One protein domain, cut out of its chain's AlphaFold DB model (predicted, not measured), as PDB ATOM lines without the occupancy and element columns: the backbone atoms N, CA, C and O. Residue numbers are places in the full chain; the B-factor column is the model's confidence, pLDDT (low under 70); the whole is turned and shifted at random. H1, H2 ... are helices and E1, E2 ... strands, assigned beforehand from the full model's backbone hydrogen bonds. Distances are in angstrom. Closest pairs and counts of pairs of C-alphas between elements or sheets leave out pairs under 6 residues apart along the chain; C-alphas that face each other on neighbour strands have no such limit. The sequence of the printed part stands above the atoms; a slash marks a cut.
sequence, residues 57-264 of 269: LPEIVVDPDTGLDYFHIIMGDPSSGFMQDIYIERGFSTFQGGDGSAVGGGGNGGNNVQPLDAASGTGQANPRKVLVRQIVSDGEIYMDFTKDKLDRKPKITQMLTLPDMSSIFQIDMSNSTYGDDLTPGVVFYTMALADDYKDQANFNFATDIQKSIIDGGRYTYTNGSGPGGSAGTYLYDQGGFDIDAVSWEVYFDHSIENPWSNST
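What this domain is: This is residues 57 to 264 of the 269 residues of an uncharacterized protein of Thiotrichaceae bacterium (UniProt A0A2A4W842). Little regular structure lies outside one long, twisted antiparallel sheet, E1-E2-E3-E6-E7-E8-E9-E10; the small hairpins E4-E5 and E11-E12 lie off one end of its strands. The 208 printed residues, mostly strand with only 79 in named elements, hold E1 to E10, H1, E11, E12 in turn. The whole is loose, radius of gyration of the C-alphas 20.6 A, spanning 69 by 43 by 37 A.

How they stand to each other: E1 (59 to 62), E2 (69 to 77) and E3 (82 to 89) form a meander, each strand the antiparallel neighbour of the one before; N 61 and O 70, 3.0 A, and N 73 and O 86, 2.9 A, are within hydrogen-bond range. E3 runs on into E4 (92 to 95) at 85 degrees; E4 and E5 (98 to 100) form a hairpin, N 100 to O 92 2.8 A. E6 (130 to 137) neighbours E3, N 85 to O 133 2.8 A, and begins a second meander with E7 (141 to 147), E8 (155 to 162), E9 (165 to 172) and edge strand E10 (186 to 193), N 168 to O 190 2.8 A. H1 (195 to 198), too short for an O i to N i+4 pair, is not on the sheet. E11 (219 to 222) and E12 (233 to 236) form a hairpin, N 220 to O 235 2.8 A.

Where its parts are: E1 begins at C-alpha 59 (484.987, 339.552, 394.242); E12 ends at C-alpha 236 (481.004, 370.719, 407.867). E2 is 24.2 A long.

The domain as a whole: The printed part has no cut. Links E5 to E6, E9 to E10 and H1 to E11 are long. Residues under pLDDT 70 include 93 to 115 and 197 to 216.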
ATOM      1  N   LEU A  57     491.671 337.888 396.551       60.75
ATOM      2  CA  LEU A  57     491.188 339.171 396.071       60.75
ATOM      3  C   LEU A  57     489.677 339.249 396.337       60.75
ATOM      4  O   LEU A  57     489.011 338.214 396.256       60.75
ATOM      5  N   PRO A  58     489.139 340.439 396.655       70.50
ATOM      6  CA  PRO A  58     487.696 340.655 396.687       70.50
ATOM      7  C   PRO A  58     487.040 340.179 395.389       70.50
ATOM      8  O   PRO A  58     487.684 340.197 394.333       70.50
ATOM      9  N   GLU A  59     485.765 339.797 395.456       81.44
ATOM     10  CA  GLU A  59     484.987 339.552 394.242       81.44
ATOM     11  C   GLU A  59     484.949 340.838 393.405       81.44
ATOM     12  O   GLU A  59     484.915 341.947 393.945       81.44
ATOM     13  N   ILE A  60     485.003 340.690 392.083       84.38
ATOM     14  CA  ILE A  60     484.827 341.802 391.155       84.38
ATOM     15  C   ILE A  60     483.436 341.678 390.568       84.38
ATOM     16  O   ILE A  60     483.097 340.657 389.971       84.38
ATOM     17  N   VAL A  61     482.660 342.738 390.729       86.12
ATOM     18  CA  VAL A  61     481.317 342.839 390.174       86.12
ATOM     19  C   VAL A  61     481.204 344.078 389.304       86.12
ATOM     20  O   VAL A  61     481.873 345.082 389.560       86.12
ATOM     21  N   VAL A  62     480.346 344.007 388.291       88.25
ATOM     22  CA  VAL A  62     480.085 345.121 387.377       88.25
ATOM     23  C   VAL A  62     478.671 345.621 387.611       88.25
ATOM     24  O   VAL A  62     477.726 344.830 387.633       88.25
ATOM     25  N   ASP A  63     478.520 346.930 387.787       86.44
ATOM     26  CA  ASP A  63     477.206 347.566 387.756       86.44
ATOM     27  C   ASP A  63     476.699 347.577 386.300       86.44
ATOM     28  O   ASP A  63     477.311 348.243 385.455       86.44
ATOM     29  N   PRO A  64     475.607 346.865 385.967       84.75
ATOM     30  CA  PRO A  64     475.124 346.765 384.592       84.75
ATOM     31  C   PRO A  64     474.627 348.101 384.023       84.75
ATOM     32  O   PRO A  64     474.633 348.276 382.802       84.75
ATOM     33  N   ASP A  65     474.219 349.047 384.874       85.38
ATOM     34  CA  ASP A  65     473.677 350.333 384.432       85.38
ATOM     35  C   ASP A  65     474.786 351.321 384.053       85.38
ATOM     36  O   ASP A  65     474.631 352.125 383.127       85.38
ATOM     37  N   THR A  66     475.913 351.274 384.764       86.19
ATOM     38  CA  THR A  66     477.025 352.220 384.581       86.19
ATOM     39  C   THR A  66     478.246 351.610 383.895       86.19
ATOM     40  O   THR A  66     479.066 352.350 383.347       86.19
ATOM     41  N   GLY A  67     478.368 350.281 383.898       87.88
ATOM     42  CA  GLY A  67     479.553 349.552 383.447       87.88
ATOM     43  C   GLY A  67     480.773 349.752 384.349       87.88
ATOM     44  O   GLY A  67     481.893 349.532 383.895       87.88
ATOM     45  N   LEU A  68     480.582 350.239 385.579       86.06
ATOM     46  CA  LEU A  68     481.660 350.438 386.544       86.06
ATOM     47  C   LEU A  68     481.951 349.143 387.305       86.06
ATOM     48  O   LEU A  68     481.033 348.444 387.732       86.06
ATOM     49  N   ASP A  69     483.238 348.880 387.527       88.38
ATOM     50  CA  ASP A  69     483.706 347.732 388.298       88.38
ATOM     51  C   ASP A  69     483.826 348.076 389.787       88.38
ATOM     52  O   ASP A  69     484.333 349.140 390.166       88.38
ATOM     53  N   TYR A  70     483.465 347.125 390.644       86.56
ATOM     54  CA  TYR A  70     483.553 347.241 392.096       86.56
ATOM     55  C   TYR A  70     484.288 346.050 392.700       86.56
ATOM     56  O   TYR A  70     484.166 344.921 392.234       86.56
ATOM     57  N   PHE A  71     485.060 346.307 393.756       86.69
ATOM     58  CA  PHE A  71     485.436 345.268 394.706       86.69
ATOM     59  C   PHE A  71     484.236 345.042 395.619       86.69
ATOM     60  O   PHE A  71     483.781 345.998 396.243       86.69
ATOM     61  N   HIS A  72     483.768 343.805 395.704       87.81
ATOM     62  CA  HIS A  72     482.675 343.374 396.561       87.81
ATOM     63  C   HIS A  72     483.222 342.496 397.692       87.81
ATOM     64  O   HIS A  72     484.008 341.568 397.469       87.81
ATOM     65  N   ILE A  73     482.868 342.849 398.927       85.56
ATOM     66  CA  ILE A  73     483.341 342.189 400.143       85.56
ATOM     67  C   ILE A  73     482.150 341.972 401.068       85.56
ATOM     68  O   ILE A  73     481.575 342.942 401.561       85.56
ATOM     69  N   ILE A  74     481.866 340.708 401.380       84.12
ATOM     70  CA  ILE A  74     480.920 340.328 402.427       84.12
ATOM     71  C   ILE A  74     481.707 339.773 403.619       84.12
ATOM     72  O   ILE A  74     482.619 338.954 403.487       84.12
ATOM     73  N   MET A  75     481.364 340.236 404.813       85.50
ATOM     74  CA  MET A  75     481.913 339.753 406.073       85.50
ATOM     75  C   MET A  75     480.772 339.399 407.017       85.50
ATOM     76  O   MET A  75     479.897 340.220 407.274       85.50
ATOM     77  N   GLY A  76     480.829 338.202 407.597       85.44
ATOM     78  CA  GLY A  76     479.820 337.739 408.547       85.44
ATOM     79  C   GLY A  76     478.520 337.276 407.892       85.44
ATOM     80  O   GLY A  76     478.426 337.132 406.678       85.44
ATOM     81  N   ASP A  77     477.529 337.024 408.736       83.25
ATOM     82  CA  ASP A  77     476.190 336.562 408.374       83.25
ATOM     83  C   ASP A  77     475.188 337.288 409.282       83.25
ATOM     84  O   ASP A  77     475.347 337.233 410.508       83.25
ATOM     85  N   PRO A  78     474.134 337.936 408.748       83.19
ATOM     86  CA  PRO A  78     473.121 338.584 409.573       83.19
ATOM     87  C   PRO A  78     472.531 337.664 410.651       83.19
ATOM     88  O   PRO A  78     472.206 338.136 411.741       83.19
ATOM     89  N   SER A  79     472.434 336.354 410.388       86.69
ATOM     90  CA  SER A  79     471.918 335.367 411.346       86.69
ATOM     91  C   SER A  79     472.841 335.150 412.556       86.69
ATOM     92  O   SER A  79     472.374 334.790 413.636       86.69
ATOM     93  N   SER A  80     474.137 335.435 412.395       88.75
ATOM     94  CA  SER A  80     475.157 335.381 413.451       88.75
ATOM     95  C   SER A  80     475.198 336.635 414.331       88.75
ATOM     96  O   SER A  80     475.942 336.672 415.309       88.75
ATOM     97  N   GLY A  81     474.407 337.659 413.992       89.69
ATOM     98  CA  GLY A  81     474.383 338.936 414.699       89.69
ATOM     99  C   GLY A  81     475.381 339.974 414.181       89.69
ATOM    100  O   GLY A  81     475.424 341.091 414.688       89.69
ATOM    101  N   PHE A  82     476.167 339.660 413.151       93.06
ATOM    102  CA  PHE A  82     477.031 340.637 412.493       93.06
ATOM    103  C   PHE A  82     477.121 340.371 410.995       93.06
ATOM    104  O   PHE A  82     477.434 339.258 410.580       93.06
ATOM    105  N   MET A  83     476.917 341.413 410.195       93.31
ATOM    106  CA  MET A  83     477.218 341.396 408.768       93.31
ATOM    107  C   MET A  83     477.747 342.753 408.322       93.31
ATOM    108  O   MET A  83     477.291 343.791 408.798       93.31
ATOM    109  N   GLN A  84     478.682 342.738 407.385       92.25
ATOM    110  CA  GLN A  84     479.104 343.911 406.648       92.25
ATOM    111  C   GLN A  84     479.237 343.566 405.164       92.25
ATOM    112  O   GLN A  84     479.904 342.601 404.811       92.25
ATOM    113  N   ASP A  85     478.607 344.369 404.319       91.44
ATOM    114  CA  ASP A  85     478.608 344.256 402.864       91.44
ATOM    115  C   ASP A  85     479.137 345.574 402.284       91.44
ATOM    116  O   ASP A  85     478.667 346.656 402.650       91.44
ATOM    117  N   ILE A  86     480.185 345.497 401.465       91.12
ATOM    118  CA  ILE A  86     480.940 346.652 400.986       91.12
ATOM    119  C   ILE A  86     481.186 346.531 399.488       91.12
ATOM    120  O   ILE A  86     481.761 345.547 399.024       91.12
ATOM    121  N   TYR A  87     480.884 347.610 398.768       91.12
ATOM    122  CA  TYR A  87     481.269 347.794 397.372       91.12
ATOM    123  C   TYR A  87     482.190 348.995 397.253       91.12
ATOM    124  O   TYR A  87     481.861 350.080 397.732       91.12
ATOM    125  N   ILE A  88     483.338 348.820 396.606       89.25
ATOM    126  CA  ILE A  88     484.328 349.881 396.416       89.25
ATOM    127  C   ILE A  88     484.652 350.014 394.936       89.25
ATOM    128  O   ILE A  88     485.156 349.070 394.335       89.25
ATOM    129  N   GLU A  89     484.413 351.193 394.363       87.75
ATOM    130  CA  GLU A  89     484.675 351.448 392.943       87.75
ATOM    131  C   GLU A  89     486.167 351.236 392.607       87.75
ATOM    132  O   GLU A  89     487.069 351.659 393.349       87.75
ATOM    133  N   ARG A  90     486.413 350.549 391.489       83.88
ATOM    134  CA  ARG A  90     487.736 350.161 390.978       83.88
ATOM    135  C   ARG A  90     488.137 351.008 389.768       83.88
ATOM    136  O   ARG A  90     487.457 351.955 389.395       83.88
ATOM    137  N   GLY A  91     489.277 350.665 389.166       76.06
ATOM    138  CA  GLY A  91     489.768 351.296 387.937       76.06
ATOM    139  C   GLY A  91     490.610 352.548 388.181       76.06
ATOM    140  O   GLY A  91     490.880 353.313 387.256       76.06
ATOM    141  N   PHE A  92     491.057 352.772 389.420       73.12
ATOM    142  CA  PHE A  92     491.884 353.923 389.765       73.12
ATOM    143  C   PHE A  92     493.329 353.488 389.952       73.12
ATOM    144  O   PHE A  92     493.679 352.934 390.984       73.12
ATOM    145  N   SER A  93     494.193 353.717 388.964       57.22
ATOM    146  CA  SER A  93     495.607 353.340 389.073       57.22
ATOM    147  C   SER A  93     496.279 354.046 390.262       57.22
ATOM    148  O   SER A  93     496.446 355.265 390.265       57.22
ATOM    149  N   THR A  94     496.652 353.275 391.287       56.38
ATOM    150  CA  THR A  94     497.460 353.732 392.432       56.38
ATOM    151  C   THR A  94     498.958 353.490 392.199       56.38
ATOM    152  O   THR A  94     499.785 354.138 392.835       56.38
ATOM    153  N   PHE A  95     499.319 352.595 391.264       52.28
ATOM    154  CA  PHE A  95     500.695 352.196 390.948       52.28
ATOM    155  C   PHE A  95     500.888 351.878 389.458       52.28
ATOM    156  O   PHE A  95     499.950 351.504 388.750       52.28
ATOM    157  N   GLN A  96     502.134 351.965 388.985       42.81
ATOM    158  CA  GLN A  96     502.515 351.590 387.623       42.81
ATOM    159  C   GLN A  96     502.290 350.080 387.402       42.81
ATOM    160  O   GLN A  96     503.106 349.263 387.819       42.81
ATOM    161  N   GLY A  97     501.184 349.718 386.739       43.09
ATOM    162  CA  GLY A  97     500.883 348.342 386.318       43.09
ATOM    163  C   GLY A  97     499.708 347.640 387.013       43.09
ATOM    164  O   GLY A  97     499.555 346.442 386.800       43.09
ATOM    165  N   GLY A  98     498.879 348.334 387.807       53.81
ATOM    166  CA  GLY A  98     497.671 347.736 388.397       53.81
ATOM    167  C   GLY A  98     496.505 348.711 388.594       53.81
ATOM    168  O   GLY A  98     496.713 349.921 388.739       53.81
ATOM    169  N   ASP A  99     495.290 348.156 388.626       55.91
ATOM    170  CA  ASP A  99     494.055 348.870 388.956       55.91
ATOM    171  C   ASP A  99     493.894 348.942 390.476       55.91
ATOM    172  O   ASP A  99     493.698 347.932 391.155       55.91
ATOM    173  N   GLY A 100     494.018 350.149 391.019       60.53
ATOM    174  CA  GLY A 100     493.811 350.436 392.432       60.53
ATOM    175  C   GLY A 100     492.362 350.803 392.759       60.53
ATOM    176  O   GLY A 100     491.454 350.750 391.923       60.53
ATOM    177  N   SER A 101     492.152 351.158 394.023       59.41
ATOM    178  CA  SER A 101     490.844 351.438 394.611       59.41
ATOM    179  C   SER A 101     490.621 352.937 394.826       59.41
ATOM    180  O   SER A 101     491.566 353.688 395.072       59.41
ATOM    181  N   ALA A 102     489.359 353.369 394.804       61.06
ATOM    182  CA  ALA A 102     488.955 354.745 395.096       61.06
ATOM    183  C   ALA A 102     489.118 355.181 396.564       61.06
ATOM    184  O   ALA A 102     488.871 356.341 396.903       61.06
ATOM    185  N   VAL A 103     489.470 354.259 397.465       63.22
ATOM    186  CA  VAL A 103     489.591 354.558 398.900       63.22
ATOM    187  C   VAL A 103     490.944 355.155 399.300       63.22
ATOM    188  O   VAL A 103     491.187 355.336 400.487       63.22
ATOM    189  N   GLY A 104     491.807 355.523 398.350       57.53
ATOM    190  CA  GLY A 104     493.053 356.258 398.608       57.53
ATOM    191  C   GLY A 104     494.318 355.403 398.700       57.53
ATOM    192  O   GLY A 104     494.321 354.229 398.329       57.53
ATOM    193  N   GLY A 105     495.410 356.045 399.137       52.84
ATOM    194  CA  GLY A 105     496.748 355.458 399.271       52.84
ATOM    195  C   GLY A 105     497.800 356.240 398.483       52.84
ATOM    196  O   GLY A 105     498.365 355.732 397.518       52.84
ATOM    197  N   GLY A 106     498.044 357.499 398.857       45.97
ATOM    198  CA  GLY A 106     499.079 358.342 398.252       45.97
ATOM    199  C   GLY A 106     500.478 357.985 398.758       45.97
ATOM    200  O   GLY A 106     501.116 358.792 399.418       45.97
ATOM    201  N   GLY A 107     500.963 356.772 398.498       52.34
ATOM    202  CA  GLY A 107     502.288 356.358 398.954       52.34
ATOM    203  C   GLY A 107     502.648 354.928 398.570       52.34
ATOM    204  O   GLY A 107     501.782 354.126 398.233       52.34
ATOM    205  N   ASN A 108     503.938 354.593 398.669       49.12
ATOM    206  CA  ASN A 108     504.538 353.301 398.291       49.12
ATOM    207  C   ASN A 108     504.061 352.072 399.104       49.12
ATOM    208  O   ASN A 108     504.693 351.020 399.050       49.12
ATOM    209  N   GLY A 109     502.975 352.192 399.867       52.06
ATOM    210  CA  GLY A 109     502.460 351.145 400.744       52.06
ATOM    211  C   GLY A 109     501.031 350.684 400.438       52.06
ATOM    212  O   GLY A 109     500.672 349.571 400.804       52.06
ATOM    213  N   GLY A 110     500.218 351.488 399.750       56.97
ATOM    214  CA  GLY A 110     498.769 351.268 399.712       56.97
ATOM    215  C   GLY A 110     498.072 351.789 400.973       56.97
ATOM    216  O   GLY A 110     498.685 352.451 401.809       56.97
ATOM    217  N   ASN A 111     496.772 351.526 401.084       58.59
ATOM    218  CA  ASN A 111     495.957 352.014 402.191       58.59
ATOM    219  C   ASN A 111     496.259 351.309 403.511       58.59
ATOM    220  O   ASN A 111     496.393 350.086 403.547       58.59
ATOM    221  N   ASN A 112     496.248 352.082 404.599       61.19
ATOM    222  CA  ASN A 112     496.230 351.571 405.969       61.19
ATOM    223  C   ASN A 112     497.454 350.702 406.332       61.19
ATOM    224  O   ASN A 112     497.384 349.856 407.222       61.19
ATOM    225  N   VAL A 113     498.593 350.892 405.648       63.22
ATOM    226  CA  VAL A 113     499.852 350.187 405.979       63.22
ATOM    227  C   VAL A 113     500.314 350.504 407.392       63.22
ATOM    228  O   VAL A 113     500.921 349.666 408.060       63.22
ATOM    229  N   GLN A 114     500.019 351.721 407.838       67.56
ATOM    230  CA  GLN A 114     500.271 352.201 409.182       67.56
ATOM    231  C   GLN A 114     499.014 352.939 409.651       67.56
ATOM    232  O   GLN A 114     498.937 354.145 409.461       67.56
ATOM    233  N   PRO A 115     498.020 352.253 410.246       64.50
ATOM    234  CA  PRO A 115     496.725 352.850 410.605       64.50
ATOM    235  C   PRO A 115     496.818 354.126 411.452       64.50
ATOM    236  O   PRO A 115     495.899 354.938 411.430       64.50
ATOM    237  N   LEU A 116     497.920 354.294 412.187       70.44
ATOM    238  CA  LEU A 116     498.190 355.446 413.049       70.44
ATOM    239  C   LEU A 116     498.878 356.615 412.321       70.44
ATOM    240  O   LEU A 116     498.903 357.722 412.851       70.44
ATOM    241  N   ASP A 117     499.428 356.380 411.128       69.00
ATOM    242  CA  ASP A 117     500.084 357.388 410.299       69.00
ATOM    243  C   ASP A 117     499.067 358.020 409.341       69.00
ATOM    244  O   ASP A 117     498.479 357.335 408.497       69.00
ATOM    245  N   ALA A 118     498.894 359.340 409.438       63.84
ATOM    246  CA  ALA A 118     498.052 360.117 408.530       63.84
ATOM    247  C   ALA A 118     498.484 359.963 407.057       63.84
ATOM    248  O   ALA A 118     497.648 359.949 406.155       63.84
ATOM    249  N   ALA A 119     499.780 359.752 406.791       66.31
ATOM    250  CA  ALA A 119     500.288 359.556 405.434       66.31
ATOM    251  C   ALA A 119     499.921 358.186 404.827       66.31
ATOM    252  O   ALA A 119     500.101 357.976 403.626       66.31
ATOM    253  N   SER A 120     499.367 357.257 405.615       64.88
ATOM    254  CA  SER A 120     498.954 355.928 405.138       64.88
ATOM    255  C   SER A 120     497.598 355.909 404.410       64.88
ATOM    256  O   SER A 120     497.126 354.842 404.009       64.88
ATOM    257  N   GLY A 121     496.968 357.077 404.227       66.06
ATOM    258  CA  GLY A 121     495.676 357.217 403.549       66.06
ATOM    259  C   GLY A 121     494.464 356.907 404.432       66.06
ATOM    260  O   GLY A 121     493.332 356.906 403.941       66.06
ATOM    261  N   THR A 122     494.665 356.663 405.731       66.62
ATOM    262  CA  THR A 122     493.576 356.467 406.695       66.62
ATOM    263  C   THR A 122     492.661 357.689 406.710       66.62
ATOM    264  O   THR A 122     493.099 358.805 406.959       66.62
ATOM    265  N   GLY A 123     491.371 357.486 406.424       68.62
ATOM    266  CA  GLY A 123     490.382 358.568 406.443       68.62
ATOM    267  C   GLY A 123     490.296 359.425 405.178       68.62
ATOM    268  O   GLY A 123     489.440 360.302 405.093       68.62
ATOM    269  N   GLN A 124     491.113 359.143 404.162       77.12
ATOM    270  CA  GLN A 124     491.140 359.902 402.907       77.12
ATOM    271  C   GLN A 124     490.198 359.343 401.831       77.12
ATOM    272  O   GLN A 124     490.198 359.818 400.692       77.12
ATOM    273  N   ALA A 125     489.393 358.334 402.165       81.38
ATOM    274  CA  ALA A 125     488.486 357.686 401.228       81.38
ATOM    275  C   ALA A 125     487.468 358.674 400.636       81.38
ATOM    276  O   ALA A 125     486.940 359.546 401.334       81.38
ATOM    277  N   ASN A 126     487.158 358.513 399.346       90.00
ATOM    278  CA  ASN A 126     486.059 359.241 398.727       90.00
ATOM    279  C   ASN A 126     484.726 358.571 399.101       90.00
ATOM    280  O   ASN A 126     484.457 357.457 398.641       90.00
ATOM    281  N   PRO A 127     483.845 359.231 399.872       91.56
ATOM    282  CA  PRO A 127     482.580 358.631 400.273       91.56
ATOM    283  C   PRO A 127     481.620 358.466 399.084       91.56
ATOM    284  O   PRO A 127     480.625 357.757 399.189       91.56
ATOM    285  N   ARG A 128     481.919 359.075 397.928       93.31
ATOM    286  CA  ARG A 128     481.176 358.908 396.671       93.31
ATOM    287  C   ARG A 128     481.590 357.680 395.864       93.31
ATOM    288  O   ARG A 128     481.203 357.572 394.707       93.31
ATOM    289  N   LYS A 129     482.425 356.812 396.435       92.62
ATOM    290  CA  LYS A 129     483.026 355.658 395.753       92.62
ATOM    291  C   LYS A 129     482.906 354.356 396.535       92.62
ATOM    292  O   LYS A 129     483.511 353.354 396.165       92.62
ATOM    293  N   VAL A 130     482.137 354.388 397.619       91.75
ATOM    294  CA  VAL A 130     481.910 353.243 398.490       91.75
ATOM    295  C   VAL A 130     480.428 353.141 398.800       91.75
ATOM    296  O   VAL A 130     479.777 354.148 399.085       91.75
ATOM    297  N   LEU A 131     479.917 351.920 398.776       93.88
ATOM    298  CA  LEU A 131     478.622 351.552 399.323       93.88
ATOM    299  C   LEU A 131     478.868 350.607 400.486       93.88
ATOM    300  O   LEU A 131     479.785 349.790 400.434       93.88
ATOM    301  N   VAL A 132     478.090 350.759 401.549       95.38
ATOM    302  CA  VAL A 132     478.271 349.976 402.772       95.38
ATOM    303  C   VAL A 132     476.914 349.640 403.343       95.38
ATOM    304  O   VAL A 132     476.077 350.526 403.519       95.38
ATOM    305  N   ARG A 133     476.736 348.388 403.737       96.12
ATOM    306  CA  ARG A 133     475.742 348.001 404.722       96.12
ATOM    307  C   ARG A 133     476.437 347.316 405.881       96.12
ATOM    308  O   ARG A 133     477.299 346.477 405.670       96.12
ATOM    309  N   GLN A 134     476.078 347.671 407.103       96.75
ATOM    310  CA  GLN A 134     476.561 346.985 408.290       96.75
ATOM    311  C   GLN A 134     475.397 346.741 409.233       96.75
ATOM    312  O   GLN A 134     474.680 347.670 409.591       96.75
ATOM    313  N   ILE A 135     475.252 345.495 409.658       96.06
ATOM    314  CA  ILE A 135     474.255 345.053 410.619       96.06
ATOM    315  C   ILE A 135     474.982 344.526 411.852       96.06
ATOM    316  O   ILE A 135     475.902 343.719 411.743       96.06
ATOM    317  N   VAL A 136     474.547 344.973 413.026       97.25
ATOM    318  CA  VAL A 136     474.974 344.449 414.326       97.25
ATOM    319  C   VAL A 136     473.719 344.132 415.124       97.25
ATOM    320  O   VAL A 136     472.852 344.989 415.272       97.25
ATOM    321  N   SER A 137     473.601 342.914 415.632       96.44
ATOM    322  CA  SER A 137     472.440 342.456 416.380       96.44
ATOM    323  C   SER A 137     472.838 341.429 417.432       96.44
ATOM    324  O   SER A 137     473.535 340.472 417.121       96.44
ATOM    325  N   ASP A 138     472.336 341.569 418.654       96.00
ATOM    326  CA  ASP A 138     472.473 340.559 419.719       96.00
ATOM    327  C   ASP A 138     471.125 339.942 420.138       96.00
ATOM    328  O   ASP A 138     471.066 339.083 421.015       96.00
ATOM    329  N   GLY A 139     470.041 340.348 419.467       93.69
ATOM    330  CA  GLY A 139     468.671 339.917 419.737       93.69
ATOM    331  C   GLY A 139     467.867 340.926 420.559       93.69
ATOM    332  O   GLY A 139     466.649 340.983 420.398       93.69
ATOM    333  N   GLU A 140     468.527 341.759 421.363       96.25
ATOM    334  CA  GLU A 140     467.899 342.871 422.087       96.25
ATOM    335  C   GLU A 140     468.144 344.191 421.353       96.25
ATOM    336  O   GLU A 140     467.221 344.972 421.118       96.25
ATOM    337  N   ILE A 141     469.388 344.423 420.946       96.88
ATOM    338  CA  ILE A 141     469.828 345.560 420.155       96.88
ATOM    339  C   ILE A 141     469.956 345.121 418.702       96.88
ATOM    340  O   ILE A 141     470.524 344.076 418.397       96.88
ATOM    341  N   TYR A 142     469.464 345.964 417.801       97.88
ATOM    342  CA  TYR A 142     469.691 345.877 416.367       97.88
ATOM    343  C   TYR A 142     470.189 347.229 415.865       97.88
ATOM    344  O   TYR A 142     469.575 348.259 416.132       97.88
ATOM    345  N   MET A 143     471.286 347.247 415.122       98.19
ATOM    346  CA  MET A 143     471.837 348.429 414.472       98.19
ATOM    347  C   MET A 143     472.040 348.138 412.988       98.19
ATOM    348  O   MET A 143     472.619 347.114 412.640       98.19
ATOM    349  N   ASP A 144     471.589 349.051 412.131       97.44
ATOM    350  CA  ASP A 144     471.796 349.024 410.681       97.44
ATOM    351  C   ASP A 144     472.388 350.368 410.240       97.44
ATOM    352  O   ASP A 144     471.770 351.425 410.404       97.44
ATOM    353  N   PHE A 145     473.600 350.321 409.696       97.75
ATOM    354  CA  PHE A 145     474.189 351.397 408.912       97.75
ATOM    355  C   PHE A 145     474.023 351.047 407.437       97.75
ATOM    356  O   PHE A 145     474.553 350.037 406.985       97.75
ATOM    357  N   THR A 146     473.361 351.906 406.667       96.94
ATOM    358  CA  THR A 146     473.163 351.706 405.231       96.94
ATOM    359  C   THR A 146     473.601 352.938 404.443       96.94
ATOM    360  O   THR A 146     473.170 354.062 404.703       96.94
ATOM    361  N   LYS A 147     474.432 352.707 403.431       95.88
ATOM    362  CA  LYS A 147     474.820 353.629 402.368       95.88
ATOM    363  C   LYS A 147     474.728 352.882 401.043       95.88
ATOM    364  O   LYS A 147     475.676 352.237 400.612       95.88
ATOM    365  N   ASP A 148     473.568 352.986 400.423       94.50
ATOM    366  CA  ASP A 148     473.155 352.243 399.231       94.50
ATOM    367  C   ASP A 148     473.361 353.026 397.924       94.50
ATOM    368  O   ASP A 148     473.263 352.466 396.837       94.50
ATOM    369  N   LYS A 149     473.673 354.326 398.009       93.81
ATOM    370  CA  LYS A 149     473.952 355.183 396.848       93.81
ATOM    371  C   LYS A 149     475.268 355.917 397.005       93.81
ATOM    372  O   LYS A 149     475.588 356.435 398.078       93.81
ATOM    373  N   LEU A 150     476.018 356.018 395.910       92.88
ATOM    374  CA  LEU A 150     477.326 356.671 395.893       92.88
ATOM    375  C   LEU A 150     477.201 358.154 396.245       92.88
ATOM    376  O   LEU A 150     477.911 358.658 397.111       92.88
ATOM    377  N   ASP A 151     476.241 358.851 395.648       94.12
ATOM    378  CA  ASP A 151     476.083 360.294 395.797       94.12
ATOM    379  C   ASP A 151     475.285 360.724 397.042       94.12
ATOM    380  O   ASP A 151     475.234 361.924 397.323       94.12
ATOM    381  N   ARG A 152     474.695 359.786 397.801       95.00
ATOM    382  CA  ARG A 152     473.913 360.060 399.022       95.00
ATOM    383  C   ARG A 152     474.661 359.725 400.305       95.00
ATOM    384  O   ARG A 152     475.491 358.817 400.354       95.00
ATOM    385  N   LYS A 153     474.342 360.472 401.361       95.19
ATOM    386  CA  LYS A 153     474.829 360.228 402.726       95.19
ATOM    387  C   LYS A 153     474.121 359.013 403.359       95.19
ATOM    388  O   LYS A 153     473.046 358.635 402.895       95.19
ATOM    389  N   PRO A 154     474.712 358.393 404.397       96.00
ATOM    390  CA  PRO A 154     474.172 357.174 404.989       96.00
ATOM    391  C   PRO A 154     472.909 357.404 405.827       96.00
ATOM    392  O   PRO A 154     472.609 358.512 406.279       96.00
ATOM    393  N   LYS A 155     472.227 356.297 406.100       95.19
ATOM    394  CA  LYS A 155     471.175 356.141 407.096       95.19
ATOM    395  C   LYS A 155     471.681 355.238 408.221       95.19
ATOM    396  O   LYS A 155     472.298 354.210 407.961       95.19
ATOM    397  N   ILE A 156     471.394 355.610 409.462       95.94
ATOM    398  CA  ILE A 156     471.716 354.842 410.665       95.94
ATOM    399  C   ILE A 156     470.413 354.568 411.399       95.94
ATOM    400  O   ILE A 156     469.659 355.496 411.684       95.94
ATOM    401  N   THR A 157     470.151 353.306 411.708       96.69
ATOM    402  CA  THR A 157     468.992 352.869 412.486       96.69
ATOM    403  C   THR A 157     469.478 352.045 413.662       96.69
ATOM    404  O   THR A 157     470.292 351.148 413.491       96.69
ATOM    405  N   GLN A 158     468.959 352.327 414.846       97.69
ATOM    406  CA  GLN A 158     469.139 351.536 416.048       97.69
ATOM    407  C   GLN A 158     467.763 351.194 416.604       97.69
ATOM    408  O   GLN A 158     466.904 352.060 416.760       97.69
ATOM    409  N   MET A 159     467.558 349.930 416.924       96.69
ATOM    410  CA  MET A 159     466.389 349.438 417.621       96.69
ATOM    411  C   MET A 159     466.845 348.736 418.893       96.69
ATOM    412  O   MET A 159     467.843 348.023 418.892       96.69
ATOM    413  N   LEU A 160     466.104 348.946 419.970       97.19
ATOM    414  CA  LEU A 160     466.240 348.219 421.222       97.19
ATOM    415  C   LEU A 160     464.881 347.605 421.531       97.19
ATOM    416  O   LEU A 160     463.886 348.328 421.586       97.19
ATOM    417  N   THR A 161     464.842 346.294 421.720       95.44
ATOM    418  CA  THR A 161     463.630 345.536 422.023       95.44
ATOM    419  C   THR A 161     463.860 344.725 423.286       95.44
ATOM    420  O   THR A 161     464.575 343.731 423.280       95.44
ATOM    421  N   LEU A 162     463.229 345.156 424.372       95.00
ATOM    422  CA  LEU A 162     463.205 344.490 425.669       95.00
ATOM    423  C   LEU A 162     461.745 344.191 426.051       95.00
ATOM    424  O   LEU A 162     460.834 344.825 425.512       95.00
ATOM    425  N   PRO A 163     461.483 343.271 426.999       93.44
ATOM    426  CA  PRO A 163     460.116 342.956 427.427       93.44
ATOM    427  C   PRO A 163     459.303 344.178 427.881       93.44
ATOM    428  O   PRO A 163     458.116 344.274 427.576       93.44
ATOM    429  N   ASP A 164     459.960 345.127 428.552       92.62
ATOM    430  CA  ASP A 164     459.302 346.286 429.166       92.62
ATOM    431  C   ASP A 164     459.471 347.586 428.367       92.62
ATOM    432  O   ASP A 164     458.871 348.611 428.703       92.62
ATOM    433  N   MET A 165     460.301 347.571 427.322       91.38
ATOM    434  CA  MET A 165     460.639 348.761 426.550       91.38
ATOM    435  C   MET A 165     460.998 348.401 425.113       91.38
ATOM    436  O   MET A 165     461.842 347.544 424.872       91.38
ATOM    437  N   SER A 166     460.454 349.147 424.159       92.88
ATOM    438  CA  SER A 166     460.998 349.205 422.807       92.88
ATOM    439  C   SER A 166     461.396 350.630 422.462       92.88
ATOM    440  O   SER A 166     460.735 351.594 422.851       92.88
ATOM    441  N   SER A 167     462.499 350.792 421.743       93.94
ATOM    442  CA  SER A 167     462.866 352.087 421.187       93.94
ATOM    443  C   SER A 167     463.469 351.944 419.804       93.94
ATOM    444  O   SER A 167     464.119 350.951 419.493       93.94
ATOM    445  N   ILE A 168     463.223 352.949 418.974       92.75
ATOM    446  CA  ILE A 168     463.804 353.096 417.647       92.75
ATOM    447  C   ILE A 168     464.426 354.478 417.615       92.75
ATOM    448  O   ILE A 168     463.742 355.467 417.866       92.75
ATOM    449  N   PHE A 169     465.706 354.534 417.293       93.25
ATOM    450  CA  PHE A 169     466.444 355.745 416.994       93.25
ATOM    451  C   PHE A 169     466.949 355.658 415.558       93.25
ATOM    452  O   PHE A 169     467.507 354.645 415.149       93.25
ATOM    453  N   GLN A 170     466.750 356.705 414.774       92.75
ATOM    454  CA  GLN A 170     467.163 356.743 413.381       92.75
ATOM    455  C   GLN A 170     467.717 358.122 413.045       92.75
ATOM    456  O   GLN A 170     467.097 359.138 413.353       92.75
ATOM    457  N   ILE A 171     468.846 358.140 412.345       92.12
ATOM    458  CA  ILE A 171     469.387 359.313 411.662       92.12
ATOM    459  C   ILE A 171     469.392 358.990 410.173       92.12
ATOM    460  O   ILE A 171     470.104 358.091 409.732       92.12
ATOM    461  N   ASP A 172     468.600 359.709 409.390       92.44
ATOM    462  CA  ASP A 172     468.491 359.509 407.950       92.44
ATOM    463  C   ASP A 172     468.993 360.740 407.198       92.44
ATOM    464  O   ASP A 172     468.348 361.788 407.183       92.44
ATOM    465  N   MET A 173     470.164 360.611 406.573       93.69
ATOM    466  CA  MET A 173     470.736 361.642 405.706       93.69
ATOM    467  C   MET A 173     470.637 361.270 404.222       93.69
ATOM    468  O   MET A 173     471.185 361.979 403.378       93.69
ATOM    469  N   SER A 174     469.937 360.185 403.872       93.88
ATOM    470  CA  SER A 174     469.813 359.710 402.485       93.88
ATOM    471  C   SER A 174     469.054 360.688 401.576       93.88
ATOM    472  O   SER A 174     469.102 360.583 400.348       93.88
ATOM    473  N   ASN A 175     468.396 361.690 402.167       91.94
ATOM    474  CA  ASN A 175     467.785 362.822 401.474       91.94
ATOM    475  C   ASN A 175     468.805 363.834 400.914       91.94
ATOM    476  O   ASN A 175     468.422 364.675 400.106       91.94
ATOM    477  N   SER A 176     470.076 363.753 401.320       93.62
ATOM    478  CA  SER A 176     471.105 364.755 401.034       93.62
ATOM    479  C   SER A 176     472.276 364.159 400.257       93.62
ATOM    480  O   SER A 176     472.699 363.020 400.485       93.62
ATOM    481  N   THR A 177     472.838 364.950 399.342       96.12
ATOM    482  CA  THR A 177     474.062 364.574 398.621       96.12
ATOM    483  C   THR A 177     475.318 364.970 399.396       96.12
ATOM    484  O   THR A 177     475.274 365.774 400.323       96.12
ATOM    485  N   TYR A 178     476.482 364.504 398.946       95.25
ATOM    486  CA  TYR A 178     477.780 365.044 399.376       95.25
ATOM    487  C   TYR A 178     478.116 366.434 398.807       95.25
ATOM    488  O   TYR A 178     479.219 366.926 399.031       95.25
ATOM    489  N   GLY A 179     477.237 367.049 398.017       95.81
ATOM    490  CA  GLY A 179     477.335 368.452 397.605       95.81
ATOM    491  C   GLY A 179     476.318 369.351 398.309       95.81
ATOM    492  O   GLY A 179     476.250 370.529 397.988       95.81
ATOM    493  N   ASP A 180     475.521 368.793 399.225       93.88
ATOM    494  CA  ASP A 180     474.424 369.470 399.906       93.88
ATOM    495  C   ASP A 180     474.671 369.496 401.419       93.88
ATOM    496  O   ASP A 180     474.646 368.465 402.103       93.88
ATOM    497  N   ASP A 181     474.927 370.694 401.932       91.81
ATOM    498  CA  ASP A 181     475.002 371.019 403.352       91.81
ATOM    499  C   ASP A 181     473.793 371.830 403.839       91.81
ATOM    500  O   ASP A 181     473.715 372.149 405.023       91.81
ATOM    501  N   LEU A 182     472.830 372.155 402.974       90.94
ATOM    502  CA  LEU A 182     471.659 372.959 403.326       90.94
ATOM    503  C   LEU A 182     470.485 372.094 403.771       90.94
ATOM    504  O   LEU A 182     469.695 372.538 404.603       90.94
ATOM    505  N   THR A 183     470.379 370.870 403.256       89.50
ATOM    506  CA  THR A 183     469.344 369.914 403.654       89.50
ATOM    507  C   THR A 183     469.741 369.213 404.959       89.50
ATOM    508  O   THR A 183     470.744 368.495 404.996       89.50
ATOM    509  N   PRO A 184     468.982 369.385 406.058       86.12
ATOM    510  CA  PRO A 184     469.231 368.644 407.287       86.12
ATOM    511  C   PRO A 184     468.830 367.173 407.137       86.12
ATOM    512  O   PRO A 184     467.858 366.838 406.448       86.12
ATOM    513  N   GLY A 185     469.547 366.296 407.840       87.19
ATOM    514  CA  GLY A 185     469.108 364.918 408.032       87.19
ATOM    515  C   GLY A 185     467.816 364.855 408.849       87.19
ATOM    516  O   GLY A 185     467.524 365.734 409.663       87.19
ATOM    517  N   VAL A 186     467.032 363.802 408.641       86.69
ATOM    518  CA  VAL A 186     465.834 363.525 409.433       86.69
ATOM    519  C   VAL A 186     466.226 362.634 410.598       86.69
ATOM    520  O   VAL A 186     466.686 361.511 410.401       86.69
ATOM    521  N   VAL A 187     466.008 363.114 411.818       87.19
ATOM    522  CA  VAL A 187     466.172 362.293 413.019       87.19
ATOM    523  C   VAL A 187     464.809 361.897 413.546       87.19
ATOM    524  O   VAL A 187     463.920 362.730 413.720       87.19
ATOM    525  N   PHE A 188     464.659 360.605 413.784       83.88
ATOM    526  CA  PHE A 188     463.439 360.004 414.280       83.88
ATOM    527  C   PHE A 188     463.762 359.201 415.531       83.88
ATOM    528  O   PHE A 188     464.689 358.393 415.540       83.88
ATOM    529  N   TYR A 189     462.997 359.430 416.592       87.56
ATOM    530  CA  TYR A 189     463.111 358.662 417.816       87.56
ATOM    531  C   TYR A 189     461.727 358.352 418.369       87.56
ATOM    532  O   TYR A 189     460.904 359.250 418.549       87.56
ATOM    533  N   THR A 190     461.484 357.081 418.652       85.12
ATOM    534  CA  THR A 190     460.277 356.615 419.331       85.12
ATOM    535  C   THR A 190     460.658 355.661 420.437       85.12
ATOM    536  O   THR A 190     461.484 354.779 420.225       85.12
ATOM    537  N   MET A 191     460.009 355.799 421.587       88.19
ATOM    538  CA  MET A 191     460.103 354.866 422.700       88.19
ATOM    539  C   MET A 191     458.693 354.468 423.125       88.19
ATOM    540  O   MET A 191     457.806 355.316 423.226       88.19
ATOM    541  N   ALA A 192     458.497 353.184 423.389       84.25
ATOM    542  CA  ALA A 192     457.311 352.647 424.027       84.25
ATOM    543  C   ALA A 192     457.727 351.898 425.294       84.25
ATOM    544  O   ALA A 192     458.685 351.127 425.282       84.25
ATOM    545  N   LEU A 193     456.992 352.127 426.376       86.56
ATOM    546  CA  LEU A 193     457.141 351.418 427.644       86.56
ATOM    547  C   LEU A 193     455.928 350.503 427.855       86.56
ATOM    548  O   LEU A 193     454.828 350.804 427.369       86.56
ATOM    549  N   ALA A 194     456.117 349.406 428.587       84.00
ATOM    550  CA  ALA A 194     455.021 348.553 429.038       84.00
ATOM    551  C   ALA A 194     453.988 349.348 429.864       84.00
ATOM    552  O   ALA A 194     454.316 350.367 430.478       84.00
ATOM    553  N   ASP A 195     452.726 348.891 429.851       73.56
ATOM    554  CA  ASP A 195     451.561 349.605 430.412       73.56
ATOM    555  C   ASP A 195     451.772 350.090 431.856       73.56
ATOM    556  O   ASP A 195     451.371 351.207 432.182       73.56
ATOM    557  N   ASP A 196     452.488 349.321 432.678       71.00
ATOM    558  CA  ASP A 196     452.753 349.637 434.089       71.00
ATOM    559  C   ASP A 196     453.555 350.941 434.297       71.00
ATOM    560  O   ASP A 196     453.550 351.519 435.391       71.00
ATOM    561  N   TYR A 197     454.212 351.440 433.245       66.44
ATOM    562  CA  TYR A 197     455.046 352.644 433.271       66.44
ATOM    563  C   TYR A 197     454.441 353.840 432.521       66.44
ATOM    564  O   TYR A 197     454.973 354.948 432.627       66.44
ATOM    565  N   LYS A 198     453.327 353.662 431.796       62.69
ATOM    566  CA  LYS A 198     452.737 354.722 430.951       62.69
ATOM    567  C   LYS A 198     452.215 355.916 431.748       62.69
ATOM    568  O   LYS A 198     452.307 357.042 431.274       62.69
ATOM    569  N   ASP A 199     451.745 355.676 432.971       62.88
ATOM    570  CA  ASP A 199     451.197 356.715 433.852       62.88
ATOM    571  C   ASP A 199     452.245 357.317 434.811       62.88
ATOM    572  O   ASP A 199     451.951 358.257 435.549       62.88
ATOM    573  N   GLN A 200     453.475 356.784 434.826       64.38
ATOM    574  CA  GLN A 200     454.541 357.228 435.737       64.38
ATOM    575  C   GLN A 200     455.475 358.268 435.106       64.38
ATOM    576  O   GLN A 200     456.150 359.011 435.822       64.38
ATOM    577  N   ALA A 201     455.495 358.363 433.775       58.06
ATOM    578  CA  ALA A 201     456.287 359.334 433.035       58.06
ATOM    579  C   ALA A 201     455.373 360.397 432.410       58.06
ATOM    580  O   ALA A 201     454.708 360.157 431.409       58.06
ATOM    581  N   ASN A 202     455.378 361.606 432.974       61.19
ATOM    582  CA  ASN A 202     454.694 362.790 432.432       61.19
ATOM    583  C   ASN A 202     455.423 363.354 431.186       61.19
ATOM    584  O   ASN A 202     455.639 364.558 431.079       61.19
ATOM    585  N   PHE A 203     455.873 362.480 430.282       61.34
ATOM    586  CA  PHE A 203     456.613 362.836 429.076       61.34
ATOM    587  C   PHE A 203     455.797 362.456 427.839       61.34
ATOM    588  O   PHE A 203     455.608 361.280 427.531       61.34
ATOM    589  N   ASN A 204     455.302 363.462 427.126       59.47
ATOM    590  CA  ASN A 204     454.538 363.306 425.899       59.47
ATOM    591  C   ASN A 204     455.424 363.627 424.690       59.47
ATOM    592  O   ASN A 204     455.641 364.788 424.361       59.47
ATOM    593  N   PHE A 205     455.871 362.604 423.959       56.03
ATOM    594  CA  PHE A 205     456.712 362.762 422.761       56.03
ATOM    595  C   PHE A 205     456.145 363.716 421.695       56.03
ATOM    596  O   PHE A 205     456.915 364.334 420.962       56.03
ATOM    597  N   ALA A 206     454.820 363.854 421.592       56.53
ATOM    598  CA  ALA A 206     454.195 364.722 420.596       56.53
ATOM    599  C   ALA A 206     454.256 366.216 420.968       56.53
ATOM    600  O   ALA A 206     454.193 367.064 420.079       56.53
ATOM    601  N   THR A 207     454.360 366.547 422.260       61.41
ATOM    602  CA  THR A 207     454.361 367.938 422.759       61.41
ATOM    603  C   THR A 207     455.684 368.355 423.384       61.41
ATOM    604  O   THR A 207     456.038 369.529 423.322       61.41
ATOM    605  N   ASP A 208     456.422 367.394 423.930       62.50
ATOM    606  CA  ASP A 208     457.632 367.599 424.725       62.50
ATOM    607  C   ASP A 208     458.893 367.255 423.922       62.50
ATOM    608  O   ASP A 208     459.987 367.144 424.481       62.50
ATOM    609  N   ILE A 209     458.754 367.107 422.593       63.41
ATOM    610  CA  ILE A 209     459.891 367.014 421.680       63.41
ATOM    611  C   ILE A 209     460.774 368.240 421.919       63.41
ATOM    612  O   ILE A 209     460.396 369.392 421.680       63.41
ATOM    613  N   GLN A 210     461.989 367.997 422.398       57.19
ATOM    614  CA  GLN A 210     463.038 368.983 422.260       57.19
ATOM    615  C   GLN A 210     463.263 369.121 420.757       57.19
ATOM    616  O   GLN A 210     463.702 368.179 420.102       57.19
ATOM    617  N   LYS A 211     462.932 370.286 420.189       53.56
ATOM    618  CA  LYS A 211     463.482 370.690 418.893       53.56
ATOM    619  C   LYS A 211     464.989 370.854 419.081       53.56
ATOM    620  O   LYS A 211     465.477 371.970 419.241       53.56
ATOM    621  N   SER A 212     465.729 369.752 419.108       53.06
ATOM    622  CA  SER A 212     467.141 369.806 418.791       53.06
ATOM    623  C   SER A 212     467.209 370.183 417.317       53.06
ATOM    624  O   SER A 212     466.689 369.490 416.441       53.06
ATOM    625  N   ILE A 213     467.768 371.358 417.035       59.16
ATOM    626  CA  ILE A 213     468.263 371.631 415.691       59.16
ATOM    627  C   ILE A 213     469.445 370.681 415.547       59.16
ATOM    628  O   ILE A 213     470.491 370.909 416.144       59.16
ATOM    629  N   ILE A 214     469.232 369.562 414.862       60.19
ATOM    630  CA  ILE A 214     470.298 368.613 414.572       60.19
ATOM    631  C   ILE A 214     470.972 369.111 413.300       60.19
ATOM    632  O   ILE A 214     470.444 368.986 412.198       60.19
ATOM    633  N   ASP A 215     472.115 369.755 413.487       68.06
ATOM    634  CA  ASP A 215     473.066 370.141 412.443       68.06
ATOM    635  C   ASP A 215     473.996 368.981 412.043       68.06
ATOM    636  O   ASP A 215     474.641 369.028 410.992       68.06
ATOM    637  N   GLY A 216     474.020 367.910 412.843       65.19
ATOM    638  CA  GLY A 216     474.728 366.672 412.550       65.19
ATOM    639  C   GLY A 216     474.400 366.143 411.152       65.19
ATOM    640  O   GLY A 216     473.237 365.981 410.786       65.19
ATOM    641  N   GLY A 217     475.444 365.885 410.357       72.62
ATOM    642  CA  GLY A 217     475.302 365.384 408.987       72.62
ATOM    643  C   GLY A 217     475.319 366.441 407.881       72.62
ATOM    644  O   GLY A 217     475.375 366.096 406.694       72.62
ATOM    645  N   ARG A 218     475.325 367.729 408.237       87.38
ATOM    646  CA  ARG A 218     475.476 368.830 407.282       87.38
ATOM    647  C   ARG A 218     476.951 369.024 406.956       87.38
ATOM    648  O   ARG A 218     477.666 369.775 407.606       87.38
ATOM    649  N   TYR A 219     477.414 368.272 405.968       91.06
ATOM    650  CA  TYR A 219     478.739 368.435 405.391       91.06
ATOM    651  C   TYR A 219     478.714 368.252 403.878       91.06
ATOM    652  O   TYR A 219     477.880 367.512 403.349       91.06
ATOM    653  N   THR A 220     479.658 368.873 403.186       94.00
ATOM    654  CA  THR A 220     479.983 368.554 401.796       94.00
ATOM    655  C   THR A 220     481.304 367.801 401.723       94.00
ATOM    656  O   THR A 220     482.113 367.840 402.648       94.00
ATOM    657  N   TYR A 221     481.508 367.088 400.621       93.25
ATOM    658  CA  TYR A 221     482.779 366.482 400.255       93.25
ATOM    659  C   TYR A 221     483.209 367.010 398.893       93.25
ATOM    660  O   TYR A 221     482.461 366.898 397.915       93.25
ATOM    661  N   THR A 222     484.426 367.538 398.831       93.75
ATOM    662  CA  THR A 222     485.082 367.923 397.581       93.75
ATOM    663  C   THR A 222     486.172 366.911 397.268       93.75
ATOM    664  O   THR A 222     487.010 366.645 398.125       93.75
ATOM    665  N   ASN A 223     486.160 366.359 396.051       91.69
ATOM    666  CA  ASN A 223     487.173 365.402 395.607       91.69
ATOM    667  C   ASN A 223     488.583 365.987 395.751       91.69
ATOM    668  O   ASN A 223     488.819 367.146 395.402       91.69
ATOM    669  N   GLY A 224     489.508 365.156 396.216       87.62
ATOM    670  CA  GLY A 224     490.924 365.482 396.275       87.62
ATOM    671  C   GLY A 224     491.671 365.118 394.999       87.62
ATOM    672  O   GLY A 224     491.085 364.757 393.975       87.62
ATOM    673  N   SER A 225     492.997 365.209 395.076       85.19
ATOM    674  CA  SER A 225     493.917 364.834 393.997       85.19
ATOM    675  C   SER A 225     494.227 363.334 393.948       85.19
ATOM    676  O   SER A 225     494.945 362.894 393.049       85.19
ATOM    677  N   GLY A 226     493.730 362.554 394.909       79.69
ATOM    678  CA  GLY A 226     493.999 361.129 394.992       79.69
ATOM    679  C   GLY A 226     493.159 360.278 394.025       79.69
ATOM    680  O   GLY A 226     492.201 360.766 393.412       79.69
ATOM    681  N   PRO A 227     493.507 358.988 393.877       78.81
ATOM    682  CA  PRO A 227     492.776 358.028 393.049       78.81
ATOM    683  C   PRO A 227     491.272 358.018 393.364       78.81
ATOM    684  O   PRO A 227     490.863 358.016 394.521       78.81
ATOM    685  N   GLY A 228     490.425 358.080 392.335       82.19
ATOM    686  CA  GLY A 228     488.968 358.152 392.516       82.19
ATOM    687  C   GLY A 228     488.465 359.421 393.208       82.19
ATOM    688  O   GLY A 228     487.312 359.468 393.633       82.19
ATOM    689  N   GLY A 229     489.295 360.462 393.310       87.19
ATOM    690  CA  GLY A 229     488.982 361.691 394.034       87.19
ATOM    691  C   GLY A 229     489.173 361.575 395.545       87.19
ATOM    692  O   GLY A 229     488.610 362.393 396.270       87.19
ATOM    693  N   SER A 230     489.922 360.573 396.017       84.75
ATOM    694  CA  SER A 230     490.350 360.446 397.415       84.75
ATOM    695  C   SER A 230     491.258 361.613 397.842       84.75
ATOM    696  O   SER A 230     491.652 362.444 397.022       84.75
ATOM    697  N   ALA A 231     491.619 361.670 399.128       80.31
ATOM    698  CA  ALA A 231     492.330 362.800 399.745       80.31
ATOM    699  C   ALA A 231     491.584 364.137 399.564       80.31
ATOM    700  O   ALA A 231     492.178 365.199 399.388       80.31
ATOM    701  N   GLY A 232     490.253 364.050 399.514       86.56
ATOM    702  CA  GLY A 232     489.358 365.193 399.441       86.56
ATOM    703  C   GLY A 232     489.125 365.850 400.792       86.56
ATOM    704  O   GLY A 232     489.646 365.427 401.820       86.56
ATOM    705  N   THR A 233     488.300 366.889 400.785       88.00
ATOM    706  CA  THR A 233     488.022 367.695 401.975       88.00
ATOM    707  C   THR A 233     486.555 367.596 402.350       88.00
ATOM    708  O   THR A 233     485.676 367.789 401.504       88.00
ATOM    709  N   TYR A 234     486.306 367.339 403.633       88.81
ATOM    710  CA  TYR A 234     484.992 367.480 404.242       88.81
ATOM    711  C   TYR A 234     484.828 368.907 404.765       88.81
ATOM    712  O   TYR A 234     485.644 369.380 405.554       88.81
ATOM    713  N   LEU A 235     483.770 369.592 404.338       90.19
ATOM    714  CA  LEU A 235     483.385 370.890 404.886       90.19
ATOM    715  C   LEU A 235     482.091 370.707 405.665       90.19
ATOM    716  O   LEU A 235     481.051 370.453 405.063       90.19
ATOM    717  N   TYR A 236     482.164 370.807 406.987       88.06
ATOM    718  CA  TYR A 236     481.004 370.719 407.867       88.06
ATOM    719  C   TYR A 236     480.389 372.113 408.055       88.06
ATOM    720  O   TYR A 236     481.104 373.112 408.090       88.06
ATOM    721  N   ASP A 237     479.064 372.175 408.182       85.19
ATOM    722  CA  ASP A 237     478.316 373.419 408.417       85.19
ATOM    723  C   ASP A 237     478.724 374.082 409.743       85.19
ATOM    724  O   ASP A 237     478.794 375.306 409.837       85.19
ATOM    725  N   GLN A 238     479.047 373.268 410.755       81.38
ATOM    726  CA  GLN A 238     479.556 373.728 412.043       81.38
ATOM    727  C   GLN A 238     480.779 372.920 412.473       81.38
ATOM    728  O   GLN A 238     480.729 371.696 412.587       81.38
ATOM    729  N   GLY A 239     481.872 373.632 412.753       71.19
ATOM    730  CA  GLY A 239     483.160 373.024 413.078       71.19
ATOM    731  C   GLY A 239     483.895 372.513 411.839       71.19
ATOM    732  O   GLY A 239     483.329 372.372 410.764       71.19
ATOM    733  N   GLY A 240     485.196 372.289 411.968       72.56
ATOM    734  CA  GLY A 240     485.994 371.585 410.970       72.56
ATOM    735  C   GLY A 240     486.603 370.357 411.624       72.56
ATOM    736  O   GLY A 240     486.929 370.397 412.811       72.56
ATOM    737  N   PHE A 241     486.753 369.280 410.865       75.44
ATOM    738  CA  PHE A 241     487.522 368.120 411.287       75.44
ATOM    739  C   PHE A 241     488.634 367.897 410.269       75.44
ATOM    740  O   PHE A 241     488.364 367.634 409.099       75.44
ATOM    741  N   ASP A 242     489.871 368.057 410.724       76.94
ATOM    742  CA  ASP A 242     491.061 367.754 409.941       76.94
ATOM    743  C   ASP A 242     491.583 366.393 410.394       76.94
ATOM    744  O   ASP A 242     492.196 366.278 411.457       76.94
ATOM    745  N   ILE A 243     491.276 365.355 409.613       73.75
ATOM    746  CA  ILE A 243     491.675 363.983 409.935       73.75
ATOM    747  C   ILE A 243     493.194 363.797 409.881       73.75
ATOM    748  O   ILE A 243     493.722 362.978 410.629       73.75
ATOM    749  N   ASP A 244     493.892 364.590 409.065       73.06
ATOM    750  CA  ASP A 244     495.346 364.517 408.922       73.06
ATOM    751  C   ASP A 244     496.056 365.193 410.112       73.06
ATOM    752  O   ASP A 244     497.207 364.882 410.418       73.06
ATOM    753  N   ALA A 245     495.365 366.091 410.825       78.69
ATOM    754  CA  ALA A 245     495.863 366.723 412.047       78.69
ATOM    755  C   ALA A 245     495.641 365.882 413.321       78.69
ATOM    756  O   ALA A 245     496.168 366.232 414.383       78.69
ATOM    757  N   VAL A 246     494.867 364.790 413.257       76.69
ATOM    758  CA  VAL A 246     494.624 363.914 414.413       76.69
ATOM    759  C   VAL A 246     495.774 362.922 414.578       76.69
ATOM    760  O   VAL A 246     495.982 362.039 413.751       76.69
ATOM    761  N   SER A 247     496.486 363.015 415.702       77.75
ATOM    762  CA  SER A 247     497.440 361.981 416.115       77.75
ATOM    763  C   SER A 247     496.699 360.844 416.823       77.75
ATOM    764  O   SER A 247     496.311 360.960 417.988       77.75
ATOM    765  N   TRP A 248     496.504 359.730 416.115       75.69
ATOM    766  CA  TRP A 248     495.851 358.538 416.667       75.69
ATOM    767  C   TRP A 248     496.675 357.853 417.764       75.69
ATOM    768  O   TRP A 248     496.109 357.184 418.625       75.69
ATOM    769  N   GLU A 249     497.992 358.077 417.793       75.75
ATOM    770  CA  GLU A 249     498.904 357.545 418.818       75.75
ATOM    771  C   GLU A 249     498.558 358.025 420.236       75.75
ATOM    772  O   GLU A 249     498.846 357.337 421.210       75.75
ATOM    773  N   VAL A 250     497.897 359.180 420.377       82.50
ATOM    774  CA  VAL A 250     497.470 359.700 421.690       82.50
ATOM    775  C   VAL A 250     496.310 358.887 422.278       82.50
ATOM    776  O   VAL A 250     496.122 358.865 423.494       82.50
ATOM    777  N   TYR A 251     495.533 358.219 421.427       80.88
ATOM    778  CA  TYR A 251     494.353 357.450 421.824       80.88
ATOM    779  C   TYR A 251     494.605 355.946 421.881       80.88
ATOM    780  O   TYR A 251     493.722 355.209 422.313       80.88
ATOM    781  N   PHE A 252     495.776 355.493 421.434       81.06
ATOM    782  CA  PHE A 252     496.096 354.081 421.316       81.06
ATOM    783  C   PHE A 252     497.553 353.815 421.698       81.06
ATOM    784  O   PHE A 252     498.476 354.126 420.939       81.06
ATOM    785  N   ASP A 253     497.764 353.191 422.858       83.00
ATOM    786  CA  ASP A 253     499.098 352.746 423.259       83.00
ATOM    787  C   ASP A 253     499.409 351.403 422.594       83.00
ATOM    788  O   ASP A 253     499.209 350.312 423.141       83.00
ATOM    789  N   HIS A 254     499.956 351.501 421.385       80.75
ATOM    790  CA  HIS A 254     500.361 350.344 420.604       80.75
ATOM    791  C   HIS A 254     501.463 349.512 421.273       80.75
ATOM    792  O   HIS A 254     501.771 348.445 420.757       80.75
ATOM    793  N   SER A 255     502.099 349.957 422.363       80.06
ATOM    794  CA  SER A 255     503.076 349.152 423.106       80.06
ATOM    795  C   SER A 255     502.430 348.204 424.120       80.06
ATOM    796  O   SER A 255     503.041 347.196 424.478       80.06
ATOM    797  N   ILE A 256     501.190 348.483 424.531       83.44
ATOM    798  CA  ILE A 256     500.462 347.716 425.549       83.44
ATOM    799  C   ILE A 256     499.270 346.978 424.933       83.44
ATOM    800  O   ILE A 256     499.086 345.789 425.186       83.44
ATOM    801  N   GLU A 257     498.465 347.662 424.121       81.50
ATOM    802  CA  GLU A 257     497.140 347.173 423.717       81.50
ATOM    803  C   GLU A 257     497.200 346.256 422.490       81.50
ATOM    804  O   GLU A 257     496.554 345.210 422.452       81.50
ATOM    805  N   ASN A 258     498.024 346.605 421.499       76.38
ATOM    806  CA  ASN A 258     498.351 345.722 420.379       76.38
ATOM    807  C   ASN A 258     499.801 345.943 419.928       76.38
ATOM    808  O   ASN A 258     500.025 346.596 418.901       76.38
ATOM    809  N   PRO A 259     500.786 345.373 420.650       77.38
ATOM    810  CA  PRO A 259     502.208 345.456 420.315       77.38
ATOM    811  C   PRO A 259     502.467 345.207 418.834       77.38
ATOM    812  O   PRO A 259     503.202 345.940 418.191       77.38
ATOM    813  N   TRP A 260     501.797 344.224 418.244       74.69
ATOM    814  CA  TRP A 260     502.086 343.785 416.883       74.69
ATOM    815  C   TRP A 260     501.477 344.667 415.789       74.69
ATOM    816  O   TRP A 260     501.767 344.446 414.612       74.69
ATOM    817  N   SER A 261     500.672 345.669 416.144       67.81
ATOM    818  CA  SER A 261     500.147 346.656 415.191       67.81
ATOM    819  C   SER A 261     501.222 347.617 414.669       67.81
ATOM    820  O   SER A 261     501.119 348.074 413.533       67.81
ATOM    821  N   ASN A 262     502.296 347.861 415.434       71.44
ATOM    822  CA  ASN A 262     503.411 348.717 415.023       71.44
ATOM    823  C   ASN A 262     504.627 347.881 414.591       71.44
ATOM    824  O   ASN A 262     505.032 346.942 415.276       71.44
ATOM    825  N   SER A 263     505.247 348.233 413.460       70.62
ATOM    826  CA  SER A 263     506.435 347.550 412.936       70.62
ATOM    827  C   SER A 263     507.636 347.547 413.882       70.62
ATOM    828  O   SER A 263     508.408 346.595 413.850       70.62
ATOM    829  N   THR A 264     507.796 348.568 414.727       78.94
ATOM    830  CA  THR A 264     508.913 348.646 415.689       78.94
ATOM    831  C   THR A 264     508.805 347.615 416.811       78.94
ATOM    832  O   THR A 264     509.817 347.192 417.362       78.94
TER     833      THR A 264